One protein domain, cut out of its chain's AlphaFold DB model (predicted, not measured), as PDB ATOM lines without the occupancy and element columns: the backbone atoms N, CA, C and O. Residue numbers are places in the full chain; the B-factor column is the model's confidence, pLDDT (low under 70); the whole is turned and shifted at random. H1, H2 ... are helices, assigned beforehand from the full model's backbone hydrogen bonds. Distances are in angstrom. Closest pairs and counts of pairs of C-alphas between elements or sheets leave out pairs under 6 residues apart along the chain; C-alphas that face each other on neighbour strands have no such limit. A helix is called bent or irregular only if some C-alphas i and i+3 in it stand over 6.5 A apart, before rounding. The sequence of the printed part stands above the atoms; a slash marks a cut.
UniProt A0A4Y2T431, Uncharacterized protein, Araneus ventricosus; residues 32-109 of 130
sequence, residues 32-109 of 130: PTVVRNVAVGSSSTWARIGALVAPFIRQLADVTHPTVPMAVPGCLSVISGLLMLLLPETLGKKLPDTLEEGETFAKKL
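What this domain is: This is residues 32 to 109 of the 130 residues of an uncharacterized protein of Araneus ventricosus (UniProt A0A4Y2T431). Two long helices, H1 and H2, make an open V whose closed end is the turn between them, and a long link then runs across the open mouth of the V to a short third helix, H3, on the side where H1 begins. The frame is thin and loosely made, with nothing packed between its arms: the one contact between helices is at the closed end, and H3 touches no helix. The printed part has 78 residues with three named helices, H1, H2 and H3 in that order along the chain, and no named strand, so the class is all helix. It is extended, with a radius of gyration of the C-alphas of 18.4 A, and spans 52 by 26 by 22 A.

How they stand to each other: H1, residues 33 to 63, was assigned by its hydrogen bonds as one helix but is bent, with C-alphas 52 and 55 6.6 A apart. Its arms, H1a, residues 33 to 52, and H1b, residues 55 to 63, stand at a shallow tilt of 25 degrees. H2, residues 68 to 86, follows over a tight link and touches H1b with residues 68 to 72 alone. The closest C-alphas of H1b and H2 are those of Ala 61 and Val 68, 5.5 A apart. H1b and H2 run opposite ways at a steep tilt of 53 degrees. H1a and H2 are apart. H3, residues 99 to 108, is apart from H1a, H1b and H2. In H3 every O i to N i+4 pair is within hydrogen-bond range; in H1a 14 of 16 are, in H1b 4 of 5 and in H2 14 of 15.

Where its parts are: H1a begins at C-alpha 33, at (192.776, 236.549, 219.492), and measures 29.6 A from first to last C-alpha. H1b measures 13.0 A and ends at C-alpha 63, at (154.062, 212.682, 231.131). H2 measures 26.1 A; it is neither bent nor irregular, but only just: C-alphas 70 and 73 are 6.2 A apart. H3 measures 14.3 A and ends at C-alpha 108, at (183.982, 250.431, 238.056).

The domain as a whole: The two C-alphas farthest apart are those of Val 63 and Glu 100, at 52.4 A. Residues 36 to 49, which belong to H1, stand free, and so do residues 74 to 95, of which 74 to 86 belong to H2. The link from H2 to H3, residues 87 to 98, is long. The printed part has no cut. The mean pLDDT of the printed part is 72.3; it is under 70 in residues 32 to 35, 64 to 65 and 87 to 109, and H3 has a mean of 54.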
ATOM      1  N   PRO A  32     190.362 240.857 219.973       59.44
ATOM      2  CA  PRO A  32     191.692 240.264 219.796       59.44
ATOM      3  C   PRO A  32     191.706 238.747 220.069       59.44
ATOM      4  O   PRO A  32     190.874 238.206 220.796       59.44
ATOM      5  N   THR A  33     192.696 238.029 219.533       69.00
ATOM      6  CA  THR A  33     192.776 236.549 219.492       69.00
ATOM      7  C   THR A  33     192.555 235.830 220.832       69.00
ATOM      8  O   THR A  33     192.073 234.697 220.847       69.00
ATOM      9  N   VAL A  34     192.864 236.476 221.961       63.00
ATOM     10  CA  VAL A  34     192.705 235.930 223.323       63.00
ATOM     11  C   VAL A  34     191.248 235.713 223.742       63.00
ATOM     12  O   VAL A  34     190.932 234.711 224.383       63.00
ATOM     13  N   VAL A  35     190.335 236.596 223.350       69.31
ATOM     14  CA  VAL A  35     188.917 236.527 223.753       69.31
ATOM     15  C   VAL A  35     188.083 235.670 222.799       69.31
ATOM     16  O   VAL A  35     187.050 235.136 223.204       69.31
ATOM     17  N   ARG A  36     188.578 235.408 221.579       73.12
ATOM     18  CA  ARG A  36     187.956 234.459 220.639       73.12
ATOM     19  C   ARG A  36     187.841 233.050 221.231       73.12
ATOM     20  O   ARG A  36     186.787 232.427 221.131       73.12
ATOM     21  N   ASN A  37     188.898 232.559 221.881       78.62
ATOM     22  CA  ASN A  37     188.890 231.238 222.519       78.62
ATOM     23  C   ASN A  37     187.913 231.171 223.699       78.62
ATOM     24  O   ASN A  37     187.237 230.160 223.876       78.62
ATOM     25  N   VAL A  38     187.794 232.254 224.472       82.12
ATOM     26  CA  VAL A  38     186.844 232.342 225.589       82.12
ATOM     27  C   VAL A  38     185.402 232.368 225.080       82.12
ATOM     28  O   VAL A  38     184.565 231.658 225.631       82.12
ATOM     29  N   ALA A  39     185.113 233.106 224.003       78.00
ATOM     30  CA  ALA A  39     183.788 233.147 223.379       78.00
ATOM     31  C   ALA A  39     183.367 231.782 222.807       78.00
ATOM     32  O   ALA A  39     182.253 231.309 223.039       78.00
ATOM     33  N   VAL A  40     184.274 231.100 222.100       82.62
ATOM     34  CA  VAL A  40     184.014 229.740 221.599       82.62
ATOM     35  C   VAL A  40     183.826 228.776 222.775       82.62
ATOM     36  O   VAL A  40     182.875 227.993 222.787       82.62
ATOM     37  N   GLY A  41     184.688 228.851 223.792       86.62
ATOM     38  CA  GLY A  41     184.620 228.001 224.980       86.62
ATOM     39  C   GLY A  41     183.318 228.177 225.765       86.62
ATOM     40  O   GLY A  41     182.671 227.185 226.103       86.62
ATOM     41  N   SER A  42     182.883 229.418 225.990       85.38
ATOM     42  CA  SER A  42     181.623 229.712 226.677       85.38
ATOM     43  C   SER A  42     180.427 229.185 225.886       85.38
ATOM     44  O   SER A  42     179.609 228.458 226.448       85.38
ATOM     45  N   SER A  43     180.370 229.424 224.571       82.88
ATOM     46  CA  SER A  43     179.301 228.886 223.718       82.88
ATOM     47  C   SER A  43     179.198 227.357 223.813       82.88
ATOM     48  O   SER A  43     178.098 226.808 223.898       82.88
ATOM     49  N   SER A  44     180.340 226.668 223.910       86.81
ATOM     50  CA  SER A  44     180.405 225.214 224.062       86.81
ATOM     51  C   SER A  44     179.858 224.750 225.417       86.81
ATOM     52  O   SER A  44     179.108 223.775 225.489       86.81
ATOM     53  N   THR A  45     180.152 225.476 226.497       92.31
ATOM     54  CA  THR A  45     179.583 225.206 227.826       92.31
ATOM     55  C   THR A  45     178.064 225.382 227.829       92.31
ATOM     56  O   THR A  45     177.351 224.501 228.309       92.31
ATOM     57  N   TRP A  46     177.551 226.458 227.224       88.50
ATOM     58  CA  TRP A  46     176.105 226.668 227.077       88.50
ATOM     59  C   TRP A  46     175.445 225.583 226.221       88.50
ATOM     60  O   TRP A  46     174.383 225.077 226.586       88.50
ATOM     61  N   ALA A  47     176.093 225.158 225.134       87.06
ATOM     62  CA  ALA A  47     175.615 224.050 224.312       87.06
ATOM     63  C   ALA A  47     175.535 222.740 225.115       87.06
ATOM     64  O   ALA A  47     174.548 222.009 225.009       87.06
ATOM     65  N   ARG A  48     176.526 222.462 225.973       91.31
ATOM     66  CA  ARG A  48     176.506 221.296 226.872       91.31
ATOM     67  C   ARG A  48     175.389 221.381 227.906       91.31
ATOM     68  O   ARG A  48     174.719 220.379 228.130       91.31
ATOM     69  N   ILE A  49     175.139 222.554 228.484       93.06
ATOM     70  CA  ILE A  49     174.000 222.760 229.393       93.06
ATOM     71  C   ILE A  49     172.682 222.482 228.656       93.06
ATOM     72  O   ILE A  49     171.845 221.736 229.161       93.06
ATOM     73  N   GLY A  50     172.521 222.987 227.430       87.75
ATOM     74  CA  GLY A  50     171.352 222.690 226.597       87.75
ATOM     75  C   GLY A  50     171.181 221.192 226.322       87.75
ATOM     76  O   GLY A  50     170.075 220.660 226.434       87.75
ATOM     77  N   ALA A  51     172.280 220.485 226.045       89.31
ATOM     78  CA  ALA A  51     172.272 219.037 225.847       89.31
ATOM     79  C   ALA A  51     171.889 218.259 227.119       89.31
ATOM     80  O   ALA A  51     171.221 217.231 227.015       89.31
ATOM     81  N   LEU A  52     172.253 218.750 228.308       92.62
ATOM     82  CA  LEU A  52     171.825 218.163 229.584       92.62
ATOM     83  C   LEU A  52     170.330 218.378 229.845       92.62
ATOM     84  O   LEU A  52     169.680 217.498 230.400       92.62
ATOM     85  N   VAL A  53     169.771 219.515 229.425       89.19
ATOM     86  CA  VAL A  53     168.342 219.833 229.595       89.19
ATOM     87  C   VAL A  53     167.461 219.079 228.581       89.19
ATOM     88  O   VAL A  53     166.311 218.755 228.877       89.19
ATOM     89  N   ALA A  54     167.991 218.724 227.407       86.50
ATOM     90  CA  ALA A  54     167.264 218.000 226.359       86.50
ATOM     91  C   ALA A  54     166.552 216.700 226.821       86.50
ATOM     92  O   ALA A  54     165.353 216.565 226.553       86.50
ATOM     93  N   PRO A  55     167.202 215.747 227.527       87.94
ATOM     94  CA  PRO A  55     166.527 214.543 228.018       87.94
ATOM     95  C   PRO A  55     165.455 214.842 229.076       87.94
ATOM     96  O   PRO A  55     164.444 214.143 229.111       87.94
ATOM     97  N   PHE A  56     165.611 215.897 229.883       85.38
ATOM     98  CA  PHE A  56     164.582 216.314 230.844       85.38
ATOM     99  C   PHE A  56     163.324 216.824 230.139       85.38
ATOM    100  O   PHE A  56     162.215 216.446 230.510       85.38
ATOM    101  N   ILE A  57     163.480 217.621 229.078       84.50
ATOM    102  CA  ILE A  57     162.346 218.084 228.262       84.50
ATOM    103  C   ILE A  57     161.642 216.892 227.597       84.50
ATOM    104  O   ILE A  57     160.412 216.845 227.555       84.50
ATOM    105  N   ARG A  58     162.407 215.906 227.109       81.75
ATOM    106  CA  ARG A  58     161.870 214.664 226.529       81.75
ATOM    107  C   ARG A  58     161.078 213.850 227.556       81.75
ATOM    108  O   ARG A  58     159.999 213.381 227.216       81.75
ATOM    109  N   GLN A  59     161.586 213.709 228.780       82.19
ATOM    110  CA  GLN A  59     160.880 213.008 229.857       82.19
ATOM    111  C   GLN A  59     159.600 213.737 230.275       82.19
ATOM    112  O   GLN A  59     158.568 213.096 230.441       82.19
ATOM    113  N   LEU A  60     159.624 215.068 230.386       76.75
ATOM    114  CA  LEU A  60     158.417 215.854 230.671       76.75
ATOM    115  C   LEU A  60     157.360 215.719 229.563       76.75
ATOM    116  O   LEU A  60     156.164 215.685 229.849       76.75
ATOM    117  N   ALA A  61     157.789 215.600 228.303       74.12
ATOM    118  CA  ALA A  61     156.888 215.409 227.169       74.12
ATOM    119  C   ALA A  61     156.058 214.120 227.267       74.12
ATOM    120  O   ALA A  61     154.886 214.131 226.892       74.12
ATOM    121  N   ASP A  62     156.654 213.041 227.781       72.00
ATOM    122  CA  ASP A  62     155.996 211.737 227.895       72.00
ATOM    123  C   ASP A  62     154.918 211.721 229.001       72.00
ATOM    124  O   ASP A  62     154.000 210.906 228.945       72.00
ATOM    125  N   VAL A  63     154.987 212.635 229.981       73.44
ATOM    126  CA  VAL A  63     154.062 212.682 231.131       73.44
ATOM    127  C   VAL A  63     152.879 213.633 230.903       73.44
ATOM    128  O   VAL A  63     151.813 213.422 231.476       73.44
ATOM    129  N   THR A  64     153.040 214.693 230.099       69.75
ATOM    130  CA  THR A  64     152.023 215.762 229.978       69.75
ATOM    131  C   THR A  64     151.352 215.835 228.605       69.75
ATOM    132  O   THR A  64     150.136 215.701 228.519       69.75
ATOM    133  N   HIS A  65     152.108 216.099 227.529       68.62
ATOM    134  CA  HIS A  65     151.569 216.218 226.167       68.62
ATOM    135  C   HIS A  65     152.704 216.252 225.116       68.62
ATOM    136  O   HIS A  65     153.696 216.963 225.317       68.62
ATOM    137  N   PRO A  66     152.549 215.611 223.940       72.88
ATOM    138  CA  PRO A  66     153.577 215.564 222.886       72.88
ATOM    139  C   PRO A  66     153.941 216.921 222.252       72.88
ATOM    140  O   PRO A  66     154.918 217.011 221.513       72.88
ATOM    141  N   THR A  67     153.191 217.987 222.538       74.06
ATOM    142  CA  THR A  67     153.434 219.350 222.028       74.06
ATOM    143  C   THR A  67     154.470 220.130 222.849       74.06
ATOM    144  O   THR A  67     155.087 221.071 222.348       74.06
ATOM    145  N   VAL A  68     154.698 219.729 224.104       79.12
ATOM    146  CA  VAL A  68     155.642 220.365 225.041       79.12
ATOM    147  C   VAL A  68     157.084 220.447 224.505       79.12
ATOM    148  O   VAL A  68     157.658 221.537 224.545       79.12
ATOM    149  N   PRO A  69     157.691 219.382 223.946       81.31
ATOM    150  CA  PRO A  69     159.093 219.414 223.531       81.31
ATOM    151  C   PRO A  69     159.347 220.290 222.298       81.31
ATOM    152  O   PRO A  69     160.489 220.666 222.062       81.31
ATOM    153  N   MET A  70     158.311 220.644 221.526       78.69
ATOM    154  CA  MET A  70     158.422 221.644 220.457       78.69
ATOM    155  C   MET A  70     158.196 223.065 220.981       78.69
ATOM    156  O   MET A  70     158.916 223.985 220.596       78.69
ATOM    157  N   ALA A  71     157.220 223.248 221.874       84.00
ATOM    158  CA  ALA A  71     156.862 224.564 222.392       84.00
ATOM    159  C   ALA A  71     157.952 225.156 223.301       84.00
ATOM    160  O   ALA A  71     158.253 226.338 223.188       84.00
ATOM    161  N   VAL A  72     158.580 224.350 224.165       86.62
ATOM    162  CA  VAL A  72     159.590 224.827 225.129       86.62
ATOM    163  C   VAL A  72     160.800 225.489 224.445       86.62
ATOM    164  O   VAL A  72     161.031 226.675 224.689       86.62
ATOM    165  N   PRO A  73     161.562 224.803 223.568       84.06
ATOM    166  CA  PRO A  73     162.681 225.437 222.875       84.06
ATOM    167  C   PRO A  73     162.220 226.551 221.927       84.06
ATOM    168  O   PRO A  73     162.911 227.557 221.813       84.06
ATOM    169  N   GLY A  74     161.040 226.429 221.304       85.69
ATOM    170  CA  GLY A  74     160.483 227.476 220.441       85.69
ATOM    171  C   GLY A  74     160.218 228.786 221.188       85.69
ATOM    172  O   GLY A  74     160.659 229.847 220.747       85.69
ATOM    173  N   CYS A  75     159.568 228.724 222.353       88.81
ATOM    174  CA  CYS A  75     159.331 229.893 223.200       88.81
ATOM    175  C   CYS A  75     160.643 230.497 223.710       88.81
ATOM    176  O   CYS A  75     160.792 231.716 223.701       88.81
ATOM    177  N   LEU A  76     161.613 229.663 224.105       86.75
ATOM    178  CA  LEU A  76     162.936 230.134 224.528       86.75
ATOM    179  C   LEU A  76     163.668 230.876 223.399       86.75
ATOM    180  O   LEU A  76     164.238 231.936 223.649       86.75
ATOM    181  N   SER A  77     163.608 230.379 222.159       86.00
ATOM    182  CA  SER A  77     164.179 231.066 220.993       86.00
ATOM    183  C   SER A  77     163.495 232.403 220.709       86.00
ATOM    184  O   SER A  77     164.180 233.382 220.420       86.00
ATOM    185  N   VAL A  78     162.165 232.476 220.832       88.25
ATOM    186  CA  VAL A  78     161.422 233.735 220.653       88.25
ATOM    187  C   VAL A  78     161.785 234.737 221.743       88.25
ATOM    188  O   VAL A  78     162.071 235.886 221.425       88.25
ATOM    189  N   ILE A  79     161.841 234.315 223.009       89.00
ATOM    190  CA  ILE A  79     162.263 235.182 224.118       89.00
ATOM    191  C   ILE A  79     163.697 235.661 223.899       89.00
ATOM    192  O   ILE A  79     163.963 236.842 224.070       89.00
ATOM    193  N   SER A  80     164.609 234.785 223.472       84.00
ATOM    194  CA  SER A  80     165.993 235.161 223.169       84.00
ATOM    195  C   SER A  80     166.072 236.183 222.034       84.00
ATOM    196  O   SER A  80     166.809 237.159 222.148       84.00
ATOM    197  N   GLY A  81     165.311 235.989 220.954       83.56
ATOM    198  CA  GLY A  81     165.252 236.934 219.837       83.56
ATOM    199  C   GLY A  81     164.618 238.267 220.234       83.56
ATOM    200  O   GLY A  81     165.127 239.323 219.878       83.56
ATOM    201  N   LEU A  82     163.554 238.236 221.040       85.94
ATOM    202  CA  LEU A  82     162.939 239.437 221.604       85.94
ATOM    203  C   LEU A  82     163.889 240.166 222.547       85.94
ATOM    204  O   LEU A  82     163.942 241.385 222.513       85.94
ATOM    205  N   LEU A  83     164.654 239.443 223.361       80.31
ATOM    206  CA  LEU A  83     165.643 240.033 224.256       80.31
ATOM    207  C   LEU A  83     166.809 240.639 223.470       80.31
ATOM    208  O   LEU A  83     167.326 241.676 223.865       80.31
ATOM    209  N   MET A  84     167.174 240.041 222.333       74.62
ATOM    210  CA  MET A  84     168.147 240.600 221.391       74.62
ATOM    211  C   MET A  84     167.616 241.862 220.694       74.62
ATOM    212  O   MET A  84     168.384 242.791 220.485       74.62
ATOM    213  N   LEU A  85     166.314 241.927 220.388       73.12
ATOM    214  CA  LEU A  85     165.650 243.137 219.880       73.12
ATOM    215  C   LEU A  85     165.470 244.210 220.966       73.12
ATOM    216  O   LEU A  85     165.477 245.401 220.668       73.12
ATOM    217  N   LEU A  86     165.273 243.788 222.218       71.56
ATOM    218  CA  LEU A  86     165.118 244.666 223.377       71.56
ATOM    219  C   LEU A  86     166.462 245.188 223.882       71.56
ATOM    220  O   LEU A  86     166.491 246.195 224.587       71.56
ATOM    221  N   LEU A  87     167.566 244.529 223.525       57.88
ATOM    222  CA  LEU A  87     168.900 245.081 223.664       57.88
ATOM    223  C   LEU A  87     169.004 246.206 222.620       57.88
ATOM    224  O   LEU A  87     169.108 245.910 221.430       57.88
ATOM    225  N   PRO A  88     168.889 247.489 223.026       52.28
ATOM    226  CA  PRO A  88     168.903 248.601 222.087       52.28
ATOM    227  C   PRO A  88     170.179 248.501 221.271       52.28
ATOM    228  O   PRO A  88     171.238 248.233 221.846       52.28
ATOM    229  N   GLU A  89     170.035 248.667 219.955       51.19
ATOM    230  CA  GLU A  89     171.101 248.458 218.988       51.19
ATOM    231  C   GLU A  89     172.457 248.884 219.553       51.19
ATOM    232  O   GLU A  89     172.715 250.056 219.838       51.19
ATOM    233  N   THR A  90     173.360 247.915 219.677       53.91
ATOM    234  CA  THR A  90     174.794 248.134 219.889       53.91
ATOM    235  C   THR A  90     175.456 248.795 218.668       53.91
ATOM    236  O   THR A  90     176.678 248.834 218.569       53.91
ATOM    237  N   LEU A  91     174.664 249.346 217.744       46.78
ATOM    238  CA  LEU A  91     175.086 250.133 216.601       46.78
ATOM    239  C   LEU A  91     175.153 251.613 217.019       46.78
ATOM    240  O   LEU A  91     174.197 252.371 216.879       46.78
ATOM    241  N   GLY A  92     176.291 252.036 217.578       45.03
ATOM    242  CA  GLY A  92     176.597 253.470 217.713       45.03
ATOM    243  C   GLY A  92     177.074 253.967 219.076       45.03
ATOM    244  O   GLY A  92     177.425 255.141 219.191       45.03
ATOM    245  N   LYS A  93     177.174 253.119 220.105       43.53
ATOM    246  CA  LYS A  93     178.068 253.434 221.232       43.53
ATOM    247  C   LYS A  93     179.444 252.889 220.904       43.53
ATOM    248  O   LYS A  93     179.561 251.694 220.667       43.53
ATOM    249  N   LYS A  94     180.448 253.774 220.905       38.09
ATOM    250  CA  LYS A  94     181.875 253.429 220.901       38.09
ATOM    251  C   LYS A  94     182.068 252.305 221.919       38.09
ATOM    252  O   LYS A  94     181.996 252.554 223.125       38.09
ATOM    253  N   LEU A  95     182.188 251.070 221.435       44.03
ATOM    254  CA  LEU A  95     182.726 250.017 222.269       44.03
ATOM    255  C   LEU A  95     184.160 250.462 222.562       44.03
ATOM    256  O   LEU A  95     184.826 250.936 221.644       44.03
ATOM    257  N   PRO A  96     184.604 250.414 223.822       44.72
ATOM    258  CA  PRO A  96     185.995 250.679 224.131       44.72
ATOM    259  C   PRO A  96     186.867 249.773 223.257       44.72
ATOM    260  O   PRO A  96     186.834 248.552 223.403       44.72
ATOM    261  N   ASP A  97     187.599 250.377 222.322       50.12
ATOM    262  CA  ASP A  97     188.384 249.707 221.273       50.12
ATOM    263  C   ASP A  97     189.612 248.955 221.843       50.12
ATOM    264  O   ASP A  97     190.417 248.384 221.110       50.12
ATOM    265  N   THR A  98     189.768 248.923 223.171       52.88
ATOM    266  CA  THR A  98     190.945 248.400 223.868       52.88
ATOM    267  C   THR A  98     190.574 247.660 225.157       52.88
ATOM    268  O   THR A  98     189.772 248.139 225.958       52.88
ATOM    269  N   LEU A  99     191.214 246.501 225.387       52.97
ATOM    270  CA  LEU A  99     191.077 245.668 226.597       52.97
ATOM    271  C   LEU A  99     191.237 246.474 227.908       52.97
ATOM    272  O   LEU A  99     190.532 246.196 228.875       52.97
ATOM    273  N   GLU A 100     192.077 247.517 227.919       53.38
ATOM    274  CA  GLU A 100     192.306 248.413 229.071       53.38
ATOM    275  C   GLU A 100     191.066 249.217 229.511       53.38
ATOM    276  O   GLU A 100     190.843 249.442 230.707       53.38
ATOM    277  N   GLU A 101     190.207 249.632 228.578       54.09
ATOM    278  CA  GLU A 101     188.957 250.323 228.926       54.09
ATOM    279  C   GLU A 101     187.867 249.335 229.373       54.09
ATOM    280  O   GLU A 101     187.041 249.676 230.224       54.09
ATOM    281  N   GLY A 102     187.906 248.090 228.879       57.50
ATOM    282  CA  GLY A 102     187.082 246.986 229.381       57.50
ATOM    283  C   GLY A 102     187.412 246.628 230.834       57.50
ATOM    284  O   GLY A 102     186.502 246.468 231.652       57.50
ATOM    285  N   GLU A 103     188.698 246.594 231.192       59.16
ATOM    286  CA  GLU A 103     189.144 246.390 232.577       59.16
ATOM    287  C   GLU A 103     188.777 247.568 233.485       59.16
ATOM    288  O   GLU A 103     188.379 247.363 234.629       59.16
ATOM    289  N   THR A 104     188.819 248.805 232.981       52.22
ATOM    290  CA  THR A 104     188.399 249.983 233.759       52.22
ATOM    291  C   THR A 104     186.884 249.997 233.996       52.22
ATOM    292  O   THR A 104     186.440 250.359 235.088       52.22
ATOM    293  N   PHE A 105     186.076 249.534 233.035       54.75
ATOM    294  CA  PHE A 105     184.635 249.316 233.228       54.75
ATOM    295  C   PHE A 105     184.341 248.171 234.212       54.75
ATOM    296  O   PHE A 105     183.476 248.327 235.075       54.75
ATOM    297  N   ALA A 106     185.095 247.069 234.145       52.41
ATOM    298  CA  ALA A 106     185.003 245.954 235.093       52.41
ATOM    299  C   ALA A 106     185.515 246.308 236.498       52.41
ATOM    300  O   ALA A 106     185.103 245.700 237.472       52.41
ATOM    301  N   LYS A 107     186.392 247.306 236.628       51.44
ATOM    302  CA  LYS A 107     186.843 247.832 237.924       51.44
ATOM    303  C   LYS A 107     185.862 248.855 238.508       51.44
ATOM    304  O   LYS A 107     185.871 249.095 239.710       51.44
ATOM    305  N   LYS A 108     185.026 249.469 237.660       47.97
ATOM    306  CA  LYS A 108     183.982 250.431 238.056       47.97
ATOM    307  C   LYS A 108     182.657 249.745 238.414       47.97
ATOM    308  O   LYS A 108     181.909 250.276 239.231       47.97
ATOM    309  N   LEU A 109     182.379 248.572 237.837       52.06
ATOM    310  CA  LEU A 109     181.423 247.602 238.371       52.06
ATOM    311  C   LEU A 109     182.175 246.672 239.326       52.06
ATOM    312  O   LEU A 109     182.781 245.723 238.863       52.06
TER     313      LEU A 109